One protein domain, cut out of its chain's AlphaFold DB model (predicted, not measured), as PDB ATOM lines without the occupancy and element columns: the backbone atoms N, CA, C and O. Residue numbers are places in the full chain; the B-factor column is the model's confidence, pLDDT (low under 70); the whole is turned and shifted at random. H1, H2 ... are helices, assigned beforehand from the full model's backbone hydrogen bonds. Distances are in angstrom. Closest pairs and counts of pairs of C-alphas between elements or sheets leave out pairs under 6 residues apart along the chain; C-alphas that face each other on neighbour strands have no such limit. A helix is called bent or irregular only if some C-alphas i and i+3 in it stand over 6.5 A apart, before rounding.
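Overview. This is residues 132 to 236 and 252 to 284 of the 580 residues of the protein "C3H1-type domain-containing protein" of Ostreococcus lucimarinus (strain CCE9901) (UniProt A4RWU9). Three helices, H3, H4 and H5, lie side by side in an up-and-down bundle, each running against the one before it in the chain, and H1 packs on H3 along residues 201 to 212. H2 carries the chain on from H1 towards a loop head at one end of the long axis, residues 157 to 189, which has no named element, and H3 leads back from there into the bundle. The printed part has 138 residues with five named helices, H1 to H5 in order, and no named strand; the class is all helix. The whole is loose, with a radius of gyration of the C-alphas of 18.6 A, and elongated, spanning 60 by 33 by 23 A.

Arrangement. Begin with H1, residues 136 to 147, which is close to but not clearly touching H2, residues 150 to 156; their closest C-alphas, of Arg 145 and His 151, are 7.5 A apart. Next look at H3, residues 190 to 214, the hub: its residues 201 to 212 alone touch H1, closest at the C-alphas of Arg 136 and His 208, 6.2 A, at a shallow tilt of 14 degrees, opposite ways. H3 forms a helical hairpin with H4, residues 218 to 233, and they touch closest at the C-alphas of Ala 209 and Ser 221, 4.0 A, at a shallow tilt of 18 degrees. H5, residues 252 to 279, touches H3 at the C-alphas of His 210 and Ile 271, 6.2 A, running the same way at a shallow tilt of 26 degrees. H5 also touches H4, closest at the C-alphas of Val 218 and Val 275, 6.2 A, opposite ways at a shallow tilt of 24 degrees. H2 and H3 are apart, and H1 is apart from H4 and H5. Every O i to N i+4 pair is within hydrogen-bond range in H1, H3, H4 and H5; in H2 it is 0 of 3, with 3 of 4 O i to N i+3 pairs within range.

Along the chain. Find C-alpha 136 at (5.839, -1.770, -0.303); from there H1 runs 16.5 A to Val 147. H2, from Glu 150 to Lys 156, is irregular: C-alphas 151 and 154 are 7.7 A apart. H3 starts at C-alpha 190, (21.356, 22.830, 8.029), and runs 36.1 A to Ile 214. H4 runs 22.6 A from Val 218 to Thr 233, and H5, the longest, 40.6 A from Arg 252 to C-alpha 279 at (19.055, -17.070, -1.888).

Size, cuts and confidence. The two C-alphas farthest apart, of Gly 161 and Lys 282, are 61.0 A apart. Residues 237 to 251 are not printed, and C-alphas 236 and 252 are 16.4 A apart across this cut, in the link from H4 to H5. The link from H2 to H3 is long, 33 residues; H1 to H2 and H3 to H4 are tight. The model's pLDDT is under 70 at residues 154 to 155 and 234 to 236.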
ATOM      1  N   GLN A 132       4.609  -2.196   8.178       89.69
ATOM      2  CA  GLN A 132       3.740  -3.066   8.987       89.69
ATOM      3  C   GLN A 132       2.583  -3.648   8.163       89.69
ATOM      4  O   GLN A 132       2.356  -4.852   8.156       89.69
ATOM      5  N   GLY A 133       1.918  -2.801   7.375       89.88
ATOM      6  CA  GLY A 133       0.865  -3.214   6.450       89.88
ATOM      7  C   GLY A 133       1.365  -3.796   5.122       89.88
ATOM      8  O   GLY A 133       0.586  -3.839   4.170       89.88
ATOM      9  N   LEU A 134       2.650  -4.161   5.006       90.12
ATOM     10  CA  LEU A 134       3.291  -4.702   3.795       90.12
ATOM     11  C   LEU A 134       3.016  -3.894   2.499       90.12
ATOM     12  O   LEU A 134       3.113  -4.414   1.386       90.12
ATOM     13  N   LYS A 135       2.742  -2.586   2.609       92.19
ATOM     14  CA  LYS A 135       2.439  -1.663   1.498       92.19
ATOM     15  C   LYS A 135       3.717  -1.130   0.845       92.19
ATOM     16  O   LYS A 135       4.016   0.066   0.866       92.19
ATOM     17  N   ARG A 136       4.502  -2.042   0.263       92.56
ATOM     18  CA  ARG A 136       5.839  -1.770  -0.303       92.56
ATOM     19  C   ARG A 136       5.842  -0.656  -1.346       92.56
ATOM     20  O   ARG A 136       6.672   0.246  -1.266       92.56
ATOM     21  N   ASP A 137       4.905  -0.688  -2.290       93.94
ATOM     22  CA  ASP A 137       4.858   0.289  -3.382       93.94
ATOM     23  C   ASP A 137       4.518   1.695  -2.883       93.94
ATOM     24  O   ASP A 137       5.128   2.680  -3.308       93.94
ATOM     25  N   GLU A 138       3.611   1.793  -1.911       95.19
ATOM     26  CA  GLU A 138       3.285   3.055  -1.253       95.19
ATOM     27  C   GLU A 138       4.467   3.592  -0.442       95.19
ATOM     28  O   GLU A 138       4.759   4.789  -0.502       95.19
ATOM     29  N   LEU A 139       5.194   2.717   0.263       97.06
ATOM     30  CA  LEU A 139       6.409   3.086   0.989       97.06
ATOM     31  C   LEU A 139       7.507   3.573   0.035       97.06
ATOM     32  O   LEU A 139       8.123   4.612   0.269       97.06
ATOM     33  N   LYS A 140       7.713   2.886  -1.089       97.56
ATOM     34  CA  LYS A 140       8.645   3.306  -2.143       97.56
ATOM     35  C   LYS A 140       8.266   4.666  -2.729       97.56
ATOM     36  O   LYS A 140       9.139   5.504  -2.966       97.56
ATOM     37  N   ALA A 141       6.973   4.896  -2.955       97.12
ATOM     38  CA  ALA A 141       6.462   6.177  -3.422       97.12
ATOM     39  C   ALA A 141       6.691   7.285  -2.384       97.12
ATOM     40  O   ALA A 141       7.153   8.363  -2.756       97.12
ATOM     41  N   LEU A 142       6.438   7.017  -1.097       96.81
ATOM     42  CA  LEU A 142       6.715   7.949  -0.004       96.81
ATOM     43  C   LEU A 142       8.193   8.342   0.021       96.81
ATOM     44  O   LEU A 142       8.491   9.528  -0.066       96.81
ATOM     45  N   ILE A 143       9.103   7.362   0.024       97.75
ATOM     46  CA  ILE A 143      10.554   7.593  -0.009       97.75
ATOM     47  C   ILE A 143      10.931   8.496  -1.187       97.75
ATOM     48  O   ILE A 143      11.638   9.485  -1.009       97.75
ATOM     49  N   LYS A 144      10.417   8.215  -2.393       96.88
ATOM     50  CA  LYS A 144      10.692   9.028  -3.589       96.88
ATOM     51  C   LYS A 144      10.230  10.481  -3.426       96.88
ATOM     52  O   LYS A 144      10.943  11.384  -3.857       96.88
ATOM     53  N   ARG A 145       9.055  10.718  -2.830       93.88
ATOM     54  CA  ARG A 145       8.546  12.075  -2.559       93.88
ATOM     55  C   ARG A 145       9.367  12.793  -1.486       93.88
ATOM     56  O   ARG A 145       9.614  13.990  -1.622       93.88
ATOM     57  N   THR A 146       9.816  12.072  -0.458       93.00
ATOM     58  CA  THR A 146      10.677  12.611   0.605       93.00
ATOM     59  C   THR A 146      12.041  13.024   0.060       93.00
ATOM     60  O   THR A 146      12.442  14.158   0.289       93.00
ATOM     61  N   VAL A 147      12.696  12.179  -0.750       93.19
ATOM     62  CA  VAL A 147      13.975  12.505  -1.419       93.19
ATOM     63  C   VAL A 147      13.854  13.755  -2.296       93.19
ATOM     64  O   VAL A 147      14.754  14.582  -2.338       93.19
ATOM     65  N   LYS A 148      12.724  13.918  -2.989       91.06
ATOM     66  CA  LYS A 148      12.449  15.091  -3.831       91.06
ATOM     67  C   LYS A 148      12.062  16.354  -3.049       91.06
ATOM     68  O   LYS A 148      11.817  17.381  -3.678       91.06
ATOM     69  N   GLY A 149      11.914  16.278  -1.724       86.69
ATOM     70  CA  GLY A 149      11.471  17.402  -0.901       86.69
ATOM     71  C   GLY A 149      10.073  17.920  -1.258       86.69
ATOM     72  O   GLY A 149       9.799  19.101  -1.078       86.69
ATOM     73  N   GLU A 150       9.173  17.079  -1.788       83.50
ATOM     74  CA  GLU A 150       7.862  17.549  -2.282       83.50
ATOM     75  C   GLU A 150       6.998  18.183  -1.179       83.50
ATOM     76  O   GLU A 150       6.241  19.113  -1.450       83.50
ATOM     77  N   HIS A 151       7.167  17.724   0.062       78.62
ATOM     78  CA  HIS A 151       6.512  18.258   1.259       78.62
ATOM     79  C   HIS A 151       6.986  19.670   1.643       78.62
ATOM     80  O   HIS A 151       6.293  20.352   2.383       78.62
ATOM     81  N   LEU A 152       8.135  20.126   1.130       76.75
ATOM     82  CA  LEU A 152       8.709  21.446   1.415       76.75
ATOM     83  C   LEU A 152       8.365  22.489   0.342       76.75
ATOM     84  O   LEU A 152       8.795  23.633   0.435       76.75
ATOM     85  N   ARG A 153       7.623  22.125  -0.714       73.06
ATOM     86  CA  ARG A 153       7.436  23.011  -1.880       73.06
ATOM     87  C   ARG A 153       6.797  24.355  -1.536       73.06
ATOM     88  O   ARG A 153       7.169  25.352  -2.139       73.06
ATOM     89  N   TRP A 154       5.870  24.402  -0.583       67.12
ATOM     90  CA  TRP A 154       5.184  25.649  -0.232       67.12
ATOM     91  C   TRP A 154       6.021  26.587   0.647       67.12
ATOM     92  O   TRP A 154       5.771  27.783   0.642       67.12
ATOM     93  N   THR A 155       7.059  26.101   1.342       67.75
ATOM     94  CA  THR A 155       7.975  26.980   2.105       67.75
ATOM     95  C   THR A 155       8.936  27.750   1.194       67.75
ATOM     96  O   THR A 155       9.699  28.591   1.662       67.75
ATOM     97  N   LYS A 156       8.937  27.423  -0.105       71.38
ATOM     98  CA  LYS A 156       9.762  28.052  -1.139       71.38
ATOM     99  C   LYS A 156       9.016  29.114  -1.944       71.38
ATOM    100  O   LYS A 156       9.586  29.640  -2.889       71.38
ATOM    101  N   ASP A 157       7.757  29.403  -1.613       75.88
ATOM    102  CA  ASP A 157       6.941  30.366  -2.349       75.88
ATOM    103  C   ASP A 157       7.326  31.815  -1.981       75.88
ATOM    104  O   ASP A 157       7.031  32.253  -0.862       75.88
ATOM    105  N   PRO A 158       7.945  32.593  -2.896       76.38
ATOM    106  CA  PRO A 158       8.352  33.970  -2.615       76.38
ATOM    107  C   PRO A 158       7.172  34.905  -2.320       76.38
ATOM    108  O   PRO A 158       7.357  35.940  -1.679       76.38
ATOM    109  N   SER A 159       5.952  34.545  -2.742       81.50
ATOM    110  CA  SER A 159       4.743  35.335  -2.478       81.50
ATOM    111  C   SER A 159       4.348  35.362  -0.998       81.50
ATOM    112  O   SER A 159       3.638  36.270  -0.569       81.50
ATOM    113  N   SER A 160       4.868  34.430  -0.191       79.56
ATOM    114  CA  SER A 160       4.608  34.371   1.252       79.56
ATOM    115  C   SER A 160       5.382  35.425   2.059       79.56
ATOM    116  O   SER A 160       5.191  35.525   3.269       79.56
ATOM    117  N   GLY A 161       6.243  36.222   1.410       84.38
ATOM    118  CA  GLY A 161       7.098  37.225   2.051       84.38
ATOM    119  C   GLY A 161       8.290  36.607   2.801       84.38
ATOM    120  O   GLY A 161       8.267  35.419   3.120       84.38
ATOM    121  N   PRO A 162       9.357  37.379   3.082       86.38
ATOM    122  CA  PRO A 162      10.567  36.859   3.717       86.38
ATOM    123  C   PRO A 162      10.311  36.390   5.153       86.38
ATOM    124  O   PRO A 162       9.486  36.953   5.875       86.38
ATOM    125  N   CYS A 163      11.052  35.368   5.586       86.06
ATOM    126  CA  CYS A 163      10.943  34.837   6.941       86.06
ATOM    127  C   CYS A 163      11.199  35.881   8.026       86.06
ATOM    128  O   CYS A 163      12.208  36.576   8.038       86.06
ATOM    129  N   GLN A 164      10.256  35.954   8.965       87.56
ATOM    130  CA  GLN A 164      10.263  36.890  10.090       87.56
ATOM    131  C   GLN A 164      10.802  36.256  11.381       87.56
ATOM    132  O   GLN A 164      10.919  36.923  12.402       87.56
ATOM    133  N   PHE A 165      11.120  34.958  11.350       87.31
ATOM    134  CA  PHE A 165      11.545  34.171  12.514       87.31
ATOM    135  C   PHE A 165      13.040  33.841  12.486       87.31
ATOM    136  O   PHE A 165      13.468  32.836  13.057       87.31
ATOM    137  N   TRP A 166      13.833  34.657  11.788       87.00
ATOM    138  CA  TRP A 166      15.284  34.532  11.781       87.00
ATOM    139  C   TRP A 166      15.860  34.958  13.126       87.00
ATOM    140  O   TRP A 166      15.713  36.103  13.549       87.00
ATOM    141  N   ARG A 167      16.565  34.039  13.784       85.38
ATOM    142  CA  ARG A 167      17.299  34.322  15.013       85.38
ATOM    143  C   ARG A 167      18.533  33.441  15.107       85.38
ATOM    144  O   ARG A 167      18.461  32.242  14.860       85.38
ATOM    145  N   ALA A 168      19.663  34.042  15.480       83.50
ATOM    146  CA  ALA A 168      20.936  33.338  15.654       83.50
ATOM    147  C   ALA A 168      21.307  32.442  14.448       83.50
ATOM    148  O   ALA A 168      21.741  31.308  14.621       83.50
ATOM    149  N   GLY A 169      21.089  32.938  13.223       82.56
ATOM    150  CA  GLY A 169      21.451  32.229  11.990       82.56
ATOM    151  C   GLY A 169      20.514  31.089  11.570       82.56
ATOM    152  O   GLY A 169      20.842  30.365  10.637       82.56
ATOM    153  N   LYS A 170      19.348  30.915  12.205       87.50
ATOM    154  CA  LYS A 170      18.343  29.912  11.807       87.50
ATOM    155  C   LYS A 170      16.917  30.442  11.901       87.50
ATOM    156  O   LYS A 170      16.646  31.410  12.609       87.50
ATOM    157  N   CYS A 171      15.993  29.780  11.213       86.69
ATOM    158  CA  CYS A 171      14.570  30.015  11.415       86.69
ATOM    159  C   CYS A 171      14.079  29.246  12.648       86.69
ATOM    160  O   CYS A 171      14.136  28.016  12.670       86.69
ATOM    161  N   GLU A 172      13.530  29.939  13.651       84.19
ATOM    162  CA  GLU A 172      12.980  29.296  14.857       84.19
ATOM    163  C   GLU A 172      11.762  28.396  14.563       84.19
ATOM    164  O   GLU A 172      11.464  27.489  15.339       84.19
ATOM    165  N   ARG A 173      11.075  28.598  13.427       79.25
ATOM    166  CA  ARG A 173       9.975  27.728  12.964       79.25
ATOM    167  C   ARG A 173      10.427  26.554  12.089       79.25
ATOM    168  O   ARG A 173       9.615  25.680  11.786       79.25
ATOM    169  N   GLY A 174      11.700  26.515  11.689       79.19
ATOM    170  CA  GLY A 174      12.274  25.451  10.867       79.19
ATOM    171  C   GLY A 174      11.481  25.170   9.587       79.19
ATOM    172  O   GLY A 174      11.024  26.090   8.911       79.19
ATOM    173  N   VAL A 175      11.291  23.887   9.266       74.38
ATOM    174  CA  VAL A 175      10.530  23.434   8.082       74.38
ATOM    175  C   VAL A 175       9.036  23.772   8.134       74.38
ATOM    176  O   VAL A 175       8.372  23.703   7.111       74.38
ATOM    177  N   ASN A 176       8.509  24.165   9.299       74.25
ATOM    178  CA  ASN A 176       7.121  24.605   9.459       74.25
ATOM    179  C   ASN A 176       6.945  26.120   9.253       74.25
ATOM    180  O   ASN A 176       5.858  26.660   9.467       74.25
ATOM    181  N   CYS A 177       8.008  26.837   8.882       78.56
ATOM    182  CA  CYS A 177       7.893  28.241   8.525       78.56
ATOM    183  C   CYS A 177       7.144  28.396   7.200       78.56
ATOM    184  O   CYS A 177       7.518  27.789   6.201       78.56
ATOM    185  N   ARG A 178       6.108  29.237   7.193       74.19
ATOM    186  CA  ARG A 178       5.322  29.547   5.989       74.19
ATOM    187  C   ARG A 178       5.900  30.693   5.171       74.19
ATOM    188  O   ARG A 178       5.501  30.890   4.037       74.19
ATOM    189  N   PHE A 179       6.810  31.458   5.758       81.81
ATOM    190  CA  PHE A 179       7.470  32.542   5.059       81.81
ATOM    191  C   PHE A 179       8.614  32.007   4.202       81.81
ATOM    192  O   PHE A 179       9.268  31.026   4.562       81.81
ATOM    193  N   TYR A 180       8.885  32.710   3.110       83.31
ATOM    194  CA  TYR A 180       9.969  32.422   2.193       83.31
ATOM    195  C   TYR A 180      11.319  32.411   2.927       83.31
ATOM    196  O   TYR A 180      11.726  33.396   3.557       83.31
ATOM    197  N   HIS A 181      12.014  31.278   2.840       84.62
ATOM    198  CA  HIS A 181      13.436  31.191   3.148       84.62
ATOM    199  C   HIS A 181      14.222  31.386   1.854       84.62
ATOM    200  O   HIS A 181      14.029  30.636   0.902       84.62
ATOM    201  N   ASP A 182      15.104  32.382   1.836       79.25
ATOM    202  CA  ASP A 182      16.051  32.571   0.744       79.25
ATOM    203  C   ASP A 182      17.043  31.400   0.728       79.25
ATOM    204  O   ASP A 182      17.796  31.213   1.686       79.25
ATOM    205  N   ASP A 183      17.023  30.606  -0.346       80.00
ATOM    206  CA  ASP A 183      17.882  29.426  -0.512       80.00
ATOM    207  C   ASP A 183      19.389  29.800  -0.533       80.00
ATOM    208  O   ASP A 183      20.233  28.923  -0.350       80.00
ATOM    209  N   SER A 184      19.749  31.085  -0.695       82.38
ATOM    210  CA  SER A 184      21.134  31.570  -0.547       82.38
ATOM    211  C   SER A 184      21.606  31.686   0.911       82.38
ATOM    212  O   SER A 184      22.811  31.748   1.167       82.38
ATOM    213  N   ILE A 185      20.686  31.678   1.883       81.38
ATOM    214  CA  ILE A 185      20.997  31.786   3.310       81.38
ATOM    215  C   ILE A 185      21.098  30.384   3.919       81.38
ATOM    216  O   ILE A 185      20.097  29.712   4.182       81.38
ATOM    217  N   VAL A 186      22.323  29.954   4.215       81.88
ATOM    218  CA  VAL A 186      22.571  28.684   4.911       81.88
ATOM    219  C   VAL A 186      22.168  28.813   6.382       81.88
ATOM    220  O   VAL A 186      22.719  29.632   7.115       81.88
ATOM    221  N   GLN A 187      21.216  27.988   6.833       83.75
ATOM    222  CA  GLN A 187      20.819  27.963   8.245       83.75
ATOM    223  C   GLN A 187      21.903  27.300   9.099       83.75
ATOM    224  O   GLN A 187      22.475  26.283   8.706       83.75
ATOM    225  N   SER A 188      22.130  27.816  10.305       82.88
ATOM    226  CA  SER A 188      23.132  27.280  11.235       82.88
ATOM    227  C   SER A 188      22.886  25.814  11.630       82.88
ATOM    228  O   SER A 188      23.797  25.142  12.098       82.88
ATOM    229  N   ASP A 189      21.659  25.310  11.463       80.25
ATOM    230  CA  ASP A 189      21.248  23.932  11.742       80.25
ATOM    231  C   ASP A 189      21.098  23.059  10.480       80.25
ATOM    232  O   ASP A 189      20.631  21.923  10.579       80.25
ATOM    233  N   ALA A 190      21.508  23.544   9.300       79.81
ATOM    234  CA  ALA A 190      21.356  22.830   8.029       79.81
ATOM    235  C   ALA A 190      21.976  21.422   8.063       79.81
ATOM    236  O   ALA A 190      21.318  20.458   7.678       79.81
ATOM    237  N   ARG A 191      23.190  21.286   8.619       81.44
ATOM    238  CA  ARG A 191      23.874  19.989   8.776       81.44
ATOM    239  C   ARG A 191      23.092  19.018   9.663       81.44
ATOM    240  O   ARG A 191      23.008  17.836   9.357       81.44
ATOM    241  N   VAL A 192      22.501  19.503  10.758       81.06
ATOM    242  CA  VAL A 192      21.703  18.657  11.663       81.06
ATOM    243  C   VAL A 192      20.447  18.159  10.948       81.06
ATOM    244  O   VAL A 192      20.138  16.973  11.019       81.06
ATOM    245  N   ARG A 193      19.759  19.030  10.197       80.19
ATOM    246  CA  ARG A 193      18.578  18.642   9.406       80.19
ATOM    247  C   ARG A 193      18.914  17.650   8.296       80.19
ATOM    248  O   ARG A 193      18.119  16.756   8.023       80.19
ATOM    249  N   GLU A 194      20.077  17.797   7.666       84.19
ATOM    250  CA  GLU A 194      20.578  16.845   6.672       84.19
ATOM    251  C   GLU A 194      20.810  15.464   7.299       84.19
ATOM    252  O   GLU A 194      20.287  14.474   6.790       84.19
ATOM    253  N   ILE A 195      21.481  15.396   8.456       84.88
ATOM    254  CA  ILE A 195      21.675  14.146   9.209       84.88
ATOM    255  C   ILE A 195      20.323  13.522   9.586       84.88
ATOM    256  O   ILE A 195      20.106  12.334   9.351       84.88
ATOM    257  N   GLU A 196      19.381  14.306  10.120       86.12
ATOM    258  CA  GLU A 196      18.042  13.812  10.471       86.12
ATOM    259  C   GLU A 196      17.266  13.298   9.250       86.12
ATOM    260  O   GLU A 196      16.552  12.292   9.345       86.12
ATOM    261  N   SER A 197      17.400  13.968   8.103       88.94
ATOM    262  CA  SER A 197      16.815  13.551   6.827       88.94
ATOM    263  C   SER A 197      17.432  12.239   6.338       88.94
ATOM    264  O   SER A 197      16.698  11.313   5.984       88.94
ATOM    265  N   ASN A 198      18.757  12.109   6.398       92.12
ATOM    266  CA  ASN A 198      19.482  10.900   6.014       92.12
ATOM    267  C   ASN A 198      19.129   9.716   6.923       92.12
ATOM    268  O   ASN A 198      18.752   8.658   6.422       92.12
ATOM    269  N   ASP A 199      19.104   9.905   8.245       92.50
ATOM    270  CA  ASP A 199      18.659   8.881   9.201       92.50
ATOM    271  C   ASP A 199      17.187   8.481   8.960       92.50
ATOM    272  O   ASP A 199      16.797   7.320   9.117       92.50
ATOM    273  N   THR A 200      16.339   9.439   8.566       94.56
ATOM    274  CA  THR A 200      14.936   9.185   8.196       94.56
ATOM    275  C   THR A 200      14.831   8.339   6.935       94.56
ATOM    276  O   THR A 200      14.093   7.352   6.920       94.56
ATOM    277  N   LEU A 201      15.580   8.688   5.891       96.56
ATOM    278  CA  LEU A 201      15.618   7.942   4.639       96.56
ATOM    279  C   LEU A 201      16.187   6.541   4.855       96.56
ATOM    280  O   LEU A 201      15.557   5.577   4.421       96.56
ATOM    281  N   ALA A 202      17.295   6.407   5.587       96.75
ATOM    282  CA  ALA A 202      17.869   5.120   5.963       96.75
ATOM    283  C   ALA A 202      16.829   4.235   6.661       96.75
ATOM    284  O   ALA A 202      16.570   3.121   6.210       96.75
ATOM    285  N   SER A 203      16.150   4.757   7.689       97.06
ATOM    286  CA  SER A 203      15.096   4.027   8.402       97.06
ATOM    287  C   SER A 203      13.960   3.572   7.476       97.06
ATOM    288  O   SER A 203      13.538   2.415   7.532       97.06
ATOM    289  N   MET A 204      13.489   4.437   6.570       98.06
ATOM    290  CA  MET A 204      12.454   4.060   5.601       98.06
ATOM    291  C   MET A 204      12.942   3.015   4.587       98.06
ATOM    292  O   MET A 204      12.180   2.114   4.238       98.06
ATOM    293  N   TYR A 205      14.196   3.086   4.132       98.44
ATOM    294  CA  TYR A 205      14.777   2.082   3.239       98.44
ATOM    295  C   TYR A 205      14.970   0.724   3.924       98.44
ATOM    296  O   TYR A 205      14.716  -0.293   3.279       98.44
ATOM    297  N   VAL A 206      15.338   0.682   5.210       97.94
ATOM    298  CA  VAL A 206      15.385  -0.566   5.997       97.94
ATOM    299  C   VAL A 206      13.991  -1.174   6.124       97.94
ATOM    300  O   VAL A 206      13.800  -2.347   5.810       97.94
ATOM    301  N   ASN A 207      12.988  -0.365   6.471       96.94
ATOM    302  CA  ASN A 207      11.590  -0.801   6.516       96.94
ATOM    303  C   ASN A 207      11.110  -1.346   5.156       96.94
ATOM    304  O   ASN A 207      10.457  -2.388   5.086       96.94
ATOM    305  N   HIS A 208      11.483  -0.678   4.062       97.94
ATOM    306  CA  HIS A 208      11.169  -1.122   2.706       97.94
ATOM    307  C   HIS A 208      11.901  -2.419   2.332       97.94
ATOM    308  O   HIS A 208      11.311  -3.292   1.691       97.94
ATOM    309  N   ALA A 209      13.163  -2.576   2.744       97.56
ATOM    310  CA  ALA A 209      13.927  -3.802   2.552       97.56
ATOM    311  C   ALA A 209      13.278  -4.987   3.268       97.56
ATOM    312  O   ALA A 209      13.086  -6.045   2.669       97.56
ATOM    313  N   HIS A 210      12.895  -4.777   4.524       95.19
ATOM    314  CA  HIS A 210      12.269  -5.782   5.363       95.19
ATOM    315  C   HIS A 210      10.944  -6.268   4.766       95.19
ATOM    316  O   HIS A 210      10.789  -7.458   4.490       95.19
ATOM    317  N   ALA A 211      10.032  -5.340   4.449       94.00
ATOM    318  CA  ALA A 211       8.755  -5.671   3.818       94.00
ATOM    319  C   ALA A 211       8.952  -6.371   2.459       94.00
ATOM    320  O   ALA A 211       8.226  -7.311   2.130       94.00
ATOM    321  N   SER A 212       9.960  -5.959   1.678       94.44
ATOM    322  CA  SER A 212      10.311  -6.604   0.403       94.44
ATOM    323  C   SER A 212      10.803  -8.036   0.584       94.44
ATOM    324  O   SER A 212      10.344  -8.910  -0.145       94.44
ATOM    325  N   ALA A 213      11.679  -8.285   1.561       93.88
ATOM    326  CA  ALA A 213      12.205  -9.617   1.851       93.88
ATOM    327  C   ALA A 213      11.099 -10.573   2.312       93.88
ATOM    328  O   ALA A 213      10.992 -11.679   1.790       93.88
ATOM    329  N   ILE A 214      10.244 -10.126   3.237       91.81
ATOM    330  CA  ILE A 214       9.089 -10.892   3.730       91.81
ATOM    331  C   ILE A 214       8.128 -11.229   2.585       91.81
ATOM    332  O   ILE A 214       7.612 -12.336   2.516       91.81
ATOM    333  N   SER A 215       7.949 -10.311   1.636       88.75
ATOM    334  CA  SER A 215       7.118 -10.527   0.444       88.75
ATOM    335  C   SER A 215       7.810 -11.332  -0.671       88.75
ATOM    336  O   SER A 215       7.293 -11.391  -1.785       88.75
ATOM    337  N   GLY A 216       8.999 -11.893  -0.424       88.50
ATOM    338  CA  GLY A 216       9.755 -12.701  -1.390       88.50
ATOM    339  C   GLY A 216      10.523 -11.916  -2.465       88.50
ATOM    340  O   GLY A 216      11.219 -12.520  -3.278       88.50
ATOM    341  N   ASP A 217      10.474 -10.580  -2.473       92.50
ATOM    342  CA  ASP A 217      11.237  -9.750  -3.416       92.50
ATOM    343  C   ASP A 217      12.642  -9.452  -2.878       92.50
ATOM    344  O   ASP A 217      12.979  -8.357  -2.407       92.50
ATOM    345  N   VAL A 218      13.486 -10.478  -2.956       94.38
ATOM    346  CA  VAL A 218      14.868 -10.427  -2.478       94.38
ATOM    347  C   VAL A 218      15.703  -9.387  -3.236       94.38
ATOM    348  O   VAL A 218      16.538  -8.697  -2.644       94.38
ATOM    349  N   LYS A 219      15.463  -9.224  -4.543       95.62
ATOM    350  CA  LYS A 219      16.195  -8.265  -5.383       95.62
ATOM    351  C   LYS A 219      15.934  -6.832  -4.923       95.62
ATOM    352  O   LYS A 219      16.879  -6.052  -4.764       95.62
ATOM    353  N   GLN A 220      14.671  -6.480  -4.695       97.00
ATOM    354  CA  GLN A 220      14.303  -5.160  -4.196       97.00
ATOM    355  C   GLN A 220      14.741  -4.963  -2.741       97.00
ATOM    356  O   GLN A 220      15.160  -3.853  -2.399       97.00
ATOM    357  N   SER A 221      14.725  -6.010  -1.909       97.19
ATOM    358  CA  SER A 221      15.268  -5.941  -0.547       97.19
ATOM    359  C   SER A 221      16.748  -5.547  -0.542       97.19
ATOM    360  O   SER A 221      17.095  -4.498   0.004       97.19
ATOM    361  N   LYS A 222      17.602  -6.271  -1.283       97.75
ATOM    362  CA  LYS A 222      19.037  -5.948  -1.420       97.75
ATOM    363  C   LYS A 222      19.281  -4.527  -1.921       97.75
ATOM    364  O   LYS A 222      20.145  -3.823  -1.405       97.75
ATOM    365  N   LYS A 223      18.516  -4.081  -2.922       98.00
ATOM    366  CA  LYS A 223      18.616  -2.705  -3.434       98.00
ATOM    367  C   LYS A 223      18.307  -1.672  -2.346       98.00
ATOM    368  O   LYS A 223      18.958  -0.633  -2.294       98.00
ATOM    369  N   SER A 224      17.318  -1.950  -1.504       98.38
ATOM    370  CA  SER A 224      16.886  -1.043  -0.438       98.38
ATOM    371  C   SER A 224      17.895  -1.010   0.711       98.38
ATOM    372  O   SER A 224      18.200   0.073   1.188       98.38
ATOM    373  N   LEU A 225      18.491  -2.152   1.078       98.06
ATOM    374  CA  LEU A 225      19.585  -2.218   2.058       98.06
ATOM    375  C   LEU A 225      20.808  -1.410   1.616       98.06
ATOM    376  O   LEU A 225      21.333  -0.626   2.399       98.06
ATOM    377  N   ARG A 226      21.208  -1.518   0.341       97.31
ATOM    378  CA  ARG A 226      22.296  -0.691  -0.217       97.31
ATOM    379  C   ARG A 226      21.991   0.801  -0.100       97.31
ATOM    380  O   ARG A 226      22.836   1.555   0.359       97.31
ATOM    381  N   LYS A 227      20.764   1.215  -0.441       97.56
ATOM    382  CA  LYS A 227      20.330   2.607  -0.260       97.56
ATOM    383  C   LYS A 227      20.333   3.037   1.205       97.56
ATOM    384  O   LYS A 227      20.781   4.138   1.489       97.56
ATOM    385  N   ALA A 228      19.886   2.189   2.129       96.94
ATOM    386  CA  ALA A 228      19.969   2.488   3.555       96.94
ATOM    387  C   ALA A 228      21.421   2.692   4.015       96.94
ATOM    388  O   ALA A 228      21.696   3.648   4.733       96.94
ATOM    389  N   ALA A 229      22.346   1.840   3.559       95.56
ATOM    390  CA  ALA A 229      23.768   1.960   3.863       95.56
ATOM    391  C   ALA A 229      24.366   3.273   3.330       95.56
ATOM    392  O   ALA A 229      25.050   3.951   4.086       95.56
ATOM    393  N   GLU A 230      24.050   3.666   2.089       94.44
ATOM    394  CA  GLU A 230      24.490   4.943   1.494       94.44
ATOM    395  C   GLU A 230      24.111   6.141   2.393       94.44
ATOM    396  O   GLU A 230      24.982   6.919   2.787       94.44
ATOM    397  N   TYR A 231      22.846   6.223   2.828       93.06
ATOM    398  CA  TYR A 231      22.373   7.287   3.731       93.06
ATOM    399  C   TYR A 231      22.988   7.232   5.140       93.06
ATOM    400  O   TYR A 231      23.042   8.250   5.825       93.06
ATOM    401  N   LEU A 232      23.465   6.066   5.588       88.88
ATOM    402  CA  LEU A 232      24.186   5.924   6.858       88.88
ATOM    403  C   LEU A 232      25.693   6.192   6.728       88.88
ATOM    404  O   LEU A 232      26.349   6.389   7.748       88.88
ATOM    405  N   THR A 233      26.270   6.179   5.526       78.94
ATOM    406  CA  THR A 233      27.703   6.459   5.316       78.94
ATOM    407  C   THR A 233      28.016   7.944   5.144       78.94
ATOM    408  O   THR A 233      29.141   8.360   5.412       78.94
ATOM    409  N   GLU A 234      27.043   8.761   4.744       60.56
ATOM    410  CA  GLU A 234      27.236  10.201   4.556       60.56
ATOM    411  C   GLU A 234      27.401  10.933   5.914       60.56
ATOM    412  O   GLU A 234      26.444  11.165   6.650       60.56
ATOM    413  N   ASN A 235      28.660  11.278   6.224       53.03
ATOM    414  CA  ASN A 235      29.171  12.279   7.177       53.03
ATOM    415  C   ASN A 235      28.838  12.167   8.680       53.03
ATOM    416  O   ASN A 235      28.063  12.951   9.229       53.03
ATOM    417  N   VAL A 236      29.642  11.366   9.391       47.03
ATOM    418  CA  VAL A 236      30.106  11.714  10.748       47.03
ATOM    419  C   VAL A 236      31.631  11.580  10.772       47.03
ATOM    420  O   VAL A 236      32.166  10.480  10.868       47.03
ATOM    421  N   ARG A 252      23.872  13.648  25.311       70.94
ATOM    422  CA  ARG A 252      22.762  12.681  25.417       70.94
ATOM    423  C   ARG A 252      22.010  12.518  24.100       70.94
ATOM    424  O   ARG A 252      21.595  11.407  23.770       70.94
ATOM    425  N   ALA A 253      21.805  13.612  23.369       72.00
ATOM    426  CA  ALA A 253      21.148  13.576  22.068       72.00
ATOM    427  C   ALA A 253      22.003  12.837  21.026       72.00
ATOM    428  O   ALA A 253      21.454  12.083  20.220       72.00
ATOM    429  N   GLU A 254      23.326  13.012  21.068       74.62
ATOM    430  CA  GLU A 254      24.264  12.287  20.209       74.62
ATOM    431  C   GLU A 254      24.293  10.794  20.534       74.62
ATOM    432  O   GLU A 254      24.098   9.974  19.639       74.62
ATOM    433  N   LEU A 255      24.426  10.434  21.816       75.88
ATOM    434  CA  LEU A 255      24.385   9.039  22.256       75.88
ATOM    435  C   LEU A 255      23.088   8.359  21.801       75.88
ATOM    436  O   LEU A 255      23.127   7.296  21.190       75.88
ATOM    437  N   PHE A 256      21.940   9.007  22.018       76.62
ATOM    438  CA  PHE A 256      20.649   8.491  21.565       76.62
ATOM    439  C   PHE A 256      20.605   8.292  20.042       76.62
ATOM    440  O   PHE A 256      20.051   7.302  19.557       76.62
ATOM    441  N   ARG A 257      21.187   9.210  19.262       81.69
ATOM    442  CA  ARG A 257      21.270   9.076  17.801       81.69
ATOM    443  C   ARG A 257      22.149   7.892  17.402       81.69
ATOM    444  O   ARG A 257      21.726   7.090  16.569       81.69
ATOM    445  N   GLN A 258      23.319   7.754  18.020       80.69
ATOM    446  CA  GLN A 258      24.253   6.665  17.763       80.69
ATOM    447  C   GLN A 258      23.622   5.306  18.085       80.69
ATOM    448  O   GLN A 258      23.606   4.425  17.226       80.69
ATOM    449  N   THR A 259      22.981   5.169  19.249       81.12
ATOM    450  CA  THR A 259      22.241   3.955  19.628       81.12
ATOM    451  C   THR A 259      21.158   3.612  18.604       81.12
ATOM    452  O   THR A 259      21.053   2.465  18.178       81.12
ATOM    453  N   ASN A 260      20.382   4.599  18.140       84.56
ATOM    454  CA  ASN A 260      19.370   4.360  17.106       84.56
ATOM    455  C   ASN A 260      19.981   3.892  15.776       84.56
ATOM    456  O   ASN A 260      19.403   3.032  15.111       84.56
ATOM    457  N   ARG A 261      21.131   4.444  15.369       88.69
ATOM    458  CA  ARG A 261      21.844   4.001  14.159       88.69
ATOM    459  C   ARG A 261      22.389   2.586  14.321       88.69
ATOM    460  O   ARG A 261      22.336   1.819  13.364       88.69
ATOM    461  N   ASP A 262      22.886   2.226  15.497       86.44
ATOM    462  CA  ASP A 262      23.433   0.893  15.749       86.44
ATOM    463  C   ASP A 262      22.341  -0.184  15.800       86.44
ATOM    464  O   ASP A 262      22.510  -1.243  15.189       86.44
ATOM    465  N   GLU A 263      21.173   0.120  16.374       85.31
ATOM    466  CA  GLU A 263      19.979  -0.729  16.265       85.31
ATOM    467  C   GLU A 263      19.519  -0.860  14.805       85.31
ATOM    468  O   GLU A 263      19.228  -1.959  14.334       85.31
ATOM    469  N   LEU A 264      19.529   0.234  14.034       91.25
ATOM    470  CA  LEU A 264      19.163   0.182  12.618       91.25
ATOM    471  C   LEU A 264      20.129  -0.692  11.800       91.25
ATOM    472  O   LEU A 264      19.685  -1.470  10.955       91.25
ATOM    473  N   LYS A 265      21.440  -0.620  12.070       92.25
ATOM    474  CA  LYS A 265      22.450  -1.499  11.455       92.25
ATOM    475  C   LYS A 265      22.266  -2.961  11.866       92.25
ATOM    476  O   LYS A 265      22.501  -3.851  11.051       92.25
ATOM    477  N   LEU A 266      21.871  -3.231  13.111       89.50
ATOM    478  CA  LEU A 266      21.562  -4.588  13.562       89.50
ATOM    479  C   LEU A 266      20.366  -5.163  12.795       89.50
ATOM    480  O   LEU A 266      20.438  -6.294  12.319       89.50
ATOM    481  N   GLU A 267      19.307  -4.374  12.614       91.12
ATOM    482  CA  GLU A 267      18.160  -4.768  11.791       91.12
ATOM    483  C   GLU A 267      18.551  -4.997  10.326       91.12
ATOM    484  O   GLU A 267      18.124  -5.981   9.725       91.12
ATOM    485  N   MET A 268      19.429  -4.163   9.756       95.50
ATOM    486  CA  MET A 268      19.972  -4.397   8.412       95.50
ATOM    487  C   MET A 268      20.662  -5.761   8.304       95.50
ATOM    488  O   MET A 268      20.312  -6.526   7.407       95.50
ATOM    489  N   ARG A 269      21.552  -6.104   9.248       94.69
ATOM    490  CA  ARG A 269      22.223  -7.417   9.282       94.69
ATOM    491  C   ARG A 269      21.225  -8.571   9.383       94.69
ATOM    492  O   ARG A 269      21.330  -9.546   8.651       94.69
ATOM    493  N   ARG A 270      20.197  -8.444  10.233       92.62
ATOM    494  CA  ARG A 270      19.134  -9.460  10.366       92.62
ATOM    495  C   ARG A 270      18.399  -9.703   9.041       92.62
ATOM    496  O   ARG A 270      18.112 -10.852   8.699       92.62
ATOM    497  N   ILE A 271      18.103  -8.637   8.291       96.00
ATOM    498  CA  ILE A 271      17.459  -8.726   6.971       96.00
ATOM    499  C   ILE A 271      18.421  -9.329   5.941       96.00
ATOM    500  O   ILE A 271      17.989 -10.150   5.132       96.00
ATOM    501  N   GLU A 272      19.702  -8.951   5.966       96.50
ATOM    502  CA  GLU A 272      20.750  -9.509   5.101       96.50
ATOM    503  C   GLU A 272      20.884 -11.019   5.297       96.50
ATOM    504  O   GLU A 272      20.722 -11.764   4.330       96.50
ATOM    505  N   ASP A 273      21.032 -11.478   6.540       95.62
ATOM    506  CA  ASP A 273      21.120 -12.900   6.880       95.62
ATOM    507  C   ASP A 273      19.885 -13.677   6.397       95.62
ATOM    508  O   ASP A 273      19.982 -14.806   5.904       95.62
ATOM    509  N   PHE A 274      18.690 -13.096   6.550       95.81
ATOM    510  CA  PHE A 274      17.449 -13.694   6.059       95.81
ATOM    511  C   PHE A 274      17.438 -13.802   4.532       95.81
ATOM    512  O   PHE A 274      17.171 -14.873   3.983       95.81
ATOM    513  N   VAL A 275      17.784 -12.720   3.842       96.19
ATOM    514  CA  VAL A 275      17.907 -12.679   2.384       96.19
ATOM    515  C   VAL A 275      18.928 -13.700   1.877       96.19
ATOM    516  O   VAL A 275      18.678 -14.366   0.871       96.19
ATOM    517  N   GLU A 276      20.060 -13.860   2.556       95.75
ATOM    518  CA  GLU A 276      21.069 -14.859   2.209       95.75
ATOM    519  C   GLU A 276      20.540 -16.282   2.358       95.75
ATOM    520  O   GLU A 276      20.716 -17.084   1.439       95.75
ATOM    521  N   ARG A 277      19.823 -16.586   3.450       95.44
ATOM    522  CA  ARG A 277      19.186 -17.900   3.635       95.44
ATOM    523  C   ARG A 277      18.179 -18.222   2.534       95.44
ATOM    524  O   ARG A 277      18.133 -19.373   2.097       95.44
ATOM    525  N   LEU A 278      17.404 -17.234   2.079       94.31
ATOM    526  CA  LEU A 278      16.481 -17.401   0.952       94.31
ATOM    527  C   LEU A 278      17.235 -17.701  -0.349       94.31
ATOM    528  O   LEU A 278      16.912 -18.653  -1.053       94.31
ATOM    529  N   MET A 279      18.269 -16.914  -0.657       93.94
ATOM    530  CA  MET A 279      19.055 -17.070  -1.888       93.94
ATOM    531  C   MET A 279      19.840 -18.381  -1.933       93.94
ATOM    532  O   MET A 279      19.995 -18.963  -3.002       93.94
ATOM    533  N   SER A 280      20.345 -18.843  -0.788       95.50
ATOM    534  CA  SER A 280      21.092 -20.096  -0.691       95.50
ATOM    535  C   SER A 280      20.188 -21.328  -0.576       95.50
ATOM    536  O   SER A 280      20.704 -22.432  -0.419       95.50
ATOM    537  N   GLY A 281      18.860 -21.157  -0.534       92.88
ATOM    538  CA  GLY A 281      17.898 -22.239  -0.307       92.88
ATOM    539  C   GLY A 281      17.925 -22.846   1.104       92.88
ATOM    540  O   GLY A 281      17.253 -23.847   1.343       92.88
ATOM    541  N   LYS A 282      18.666 -22.250   2.054       93.06
ATOM    542  CA  LYS A 282      18.692 -22.685   3.467       93.06
ATOM    543  C   LYS A 282      17.356 -22.425   4.162       93.06
ATOM    544  O   LYS A 282      17.045 -23.074   5.153       93.06
ATOM    545  N   GLN A 283      16.583 -21.473   3.650       92.12
ATOM    546  CA  GLN A 283      15.218 -21.202   4.072       92.12
ATOM    547  C   GLN A 283      14.343 -21.049   2.830       92.12
ATOM    548  O   GLN A 283      14.720 -20.374   1.874       92.12
ATOM    549  N   GLN A 284      13.175 -21.688   2.838       89.50
ATOM    550  CA  GLN A 284      12.202 -21.526   1.763       89.50
ATOM    551  C   GLN A 284      11.554 -20.134   1.835       89.50
ATOM    552  O   GLN A 284      11.399 -19.603   2.939       89.50
TER     553      GLN A 284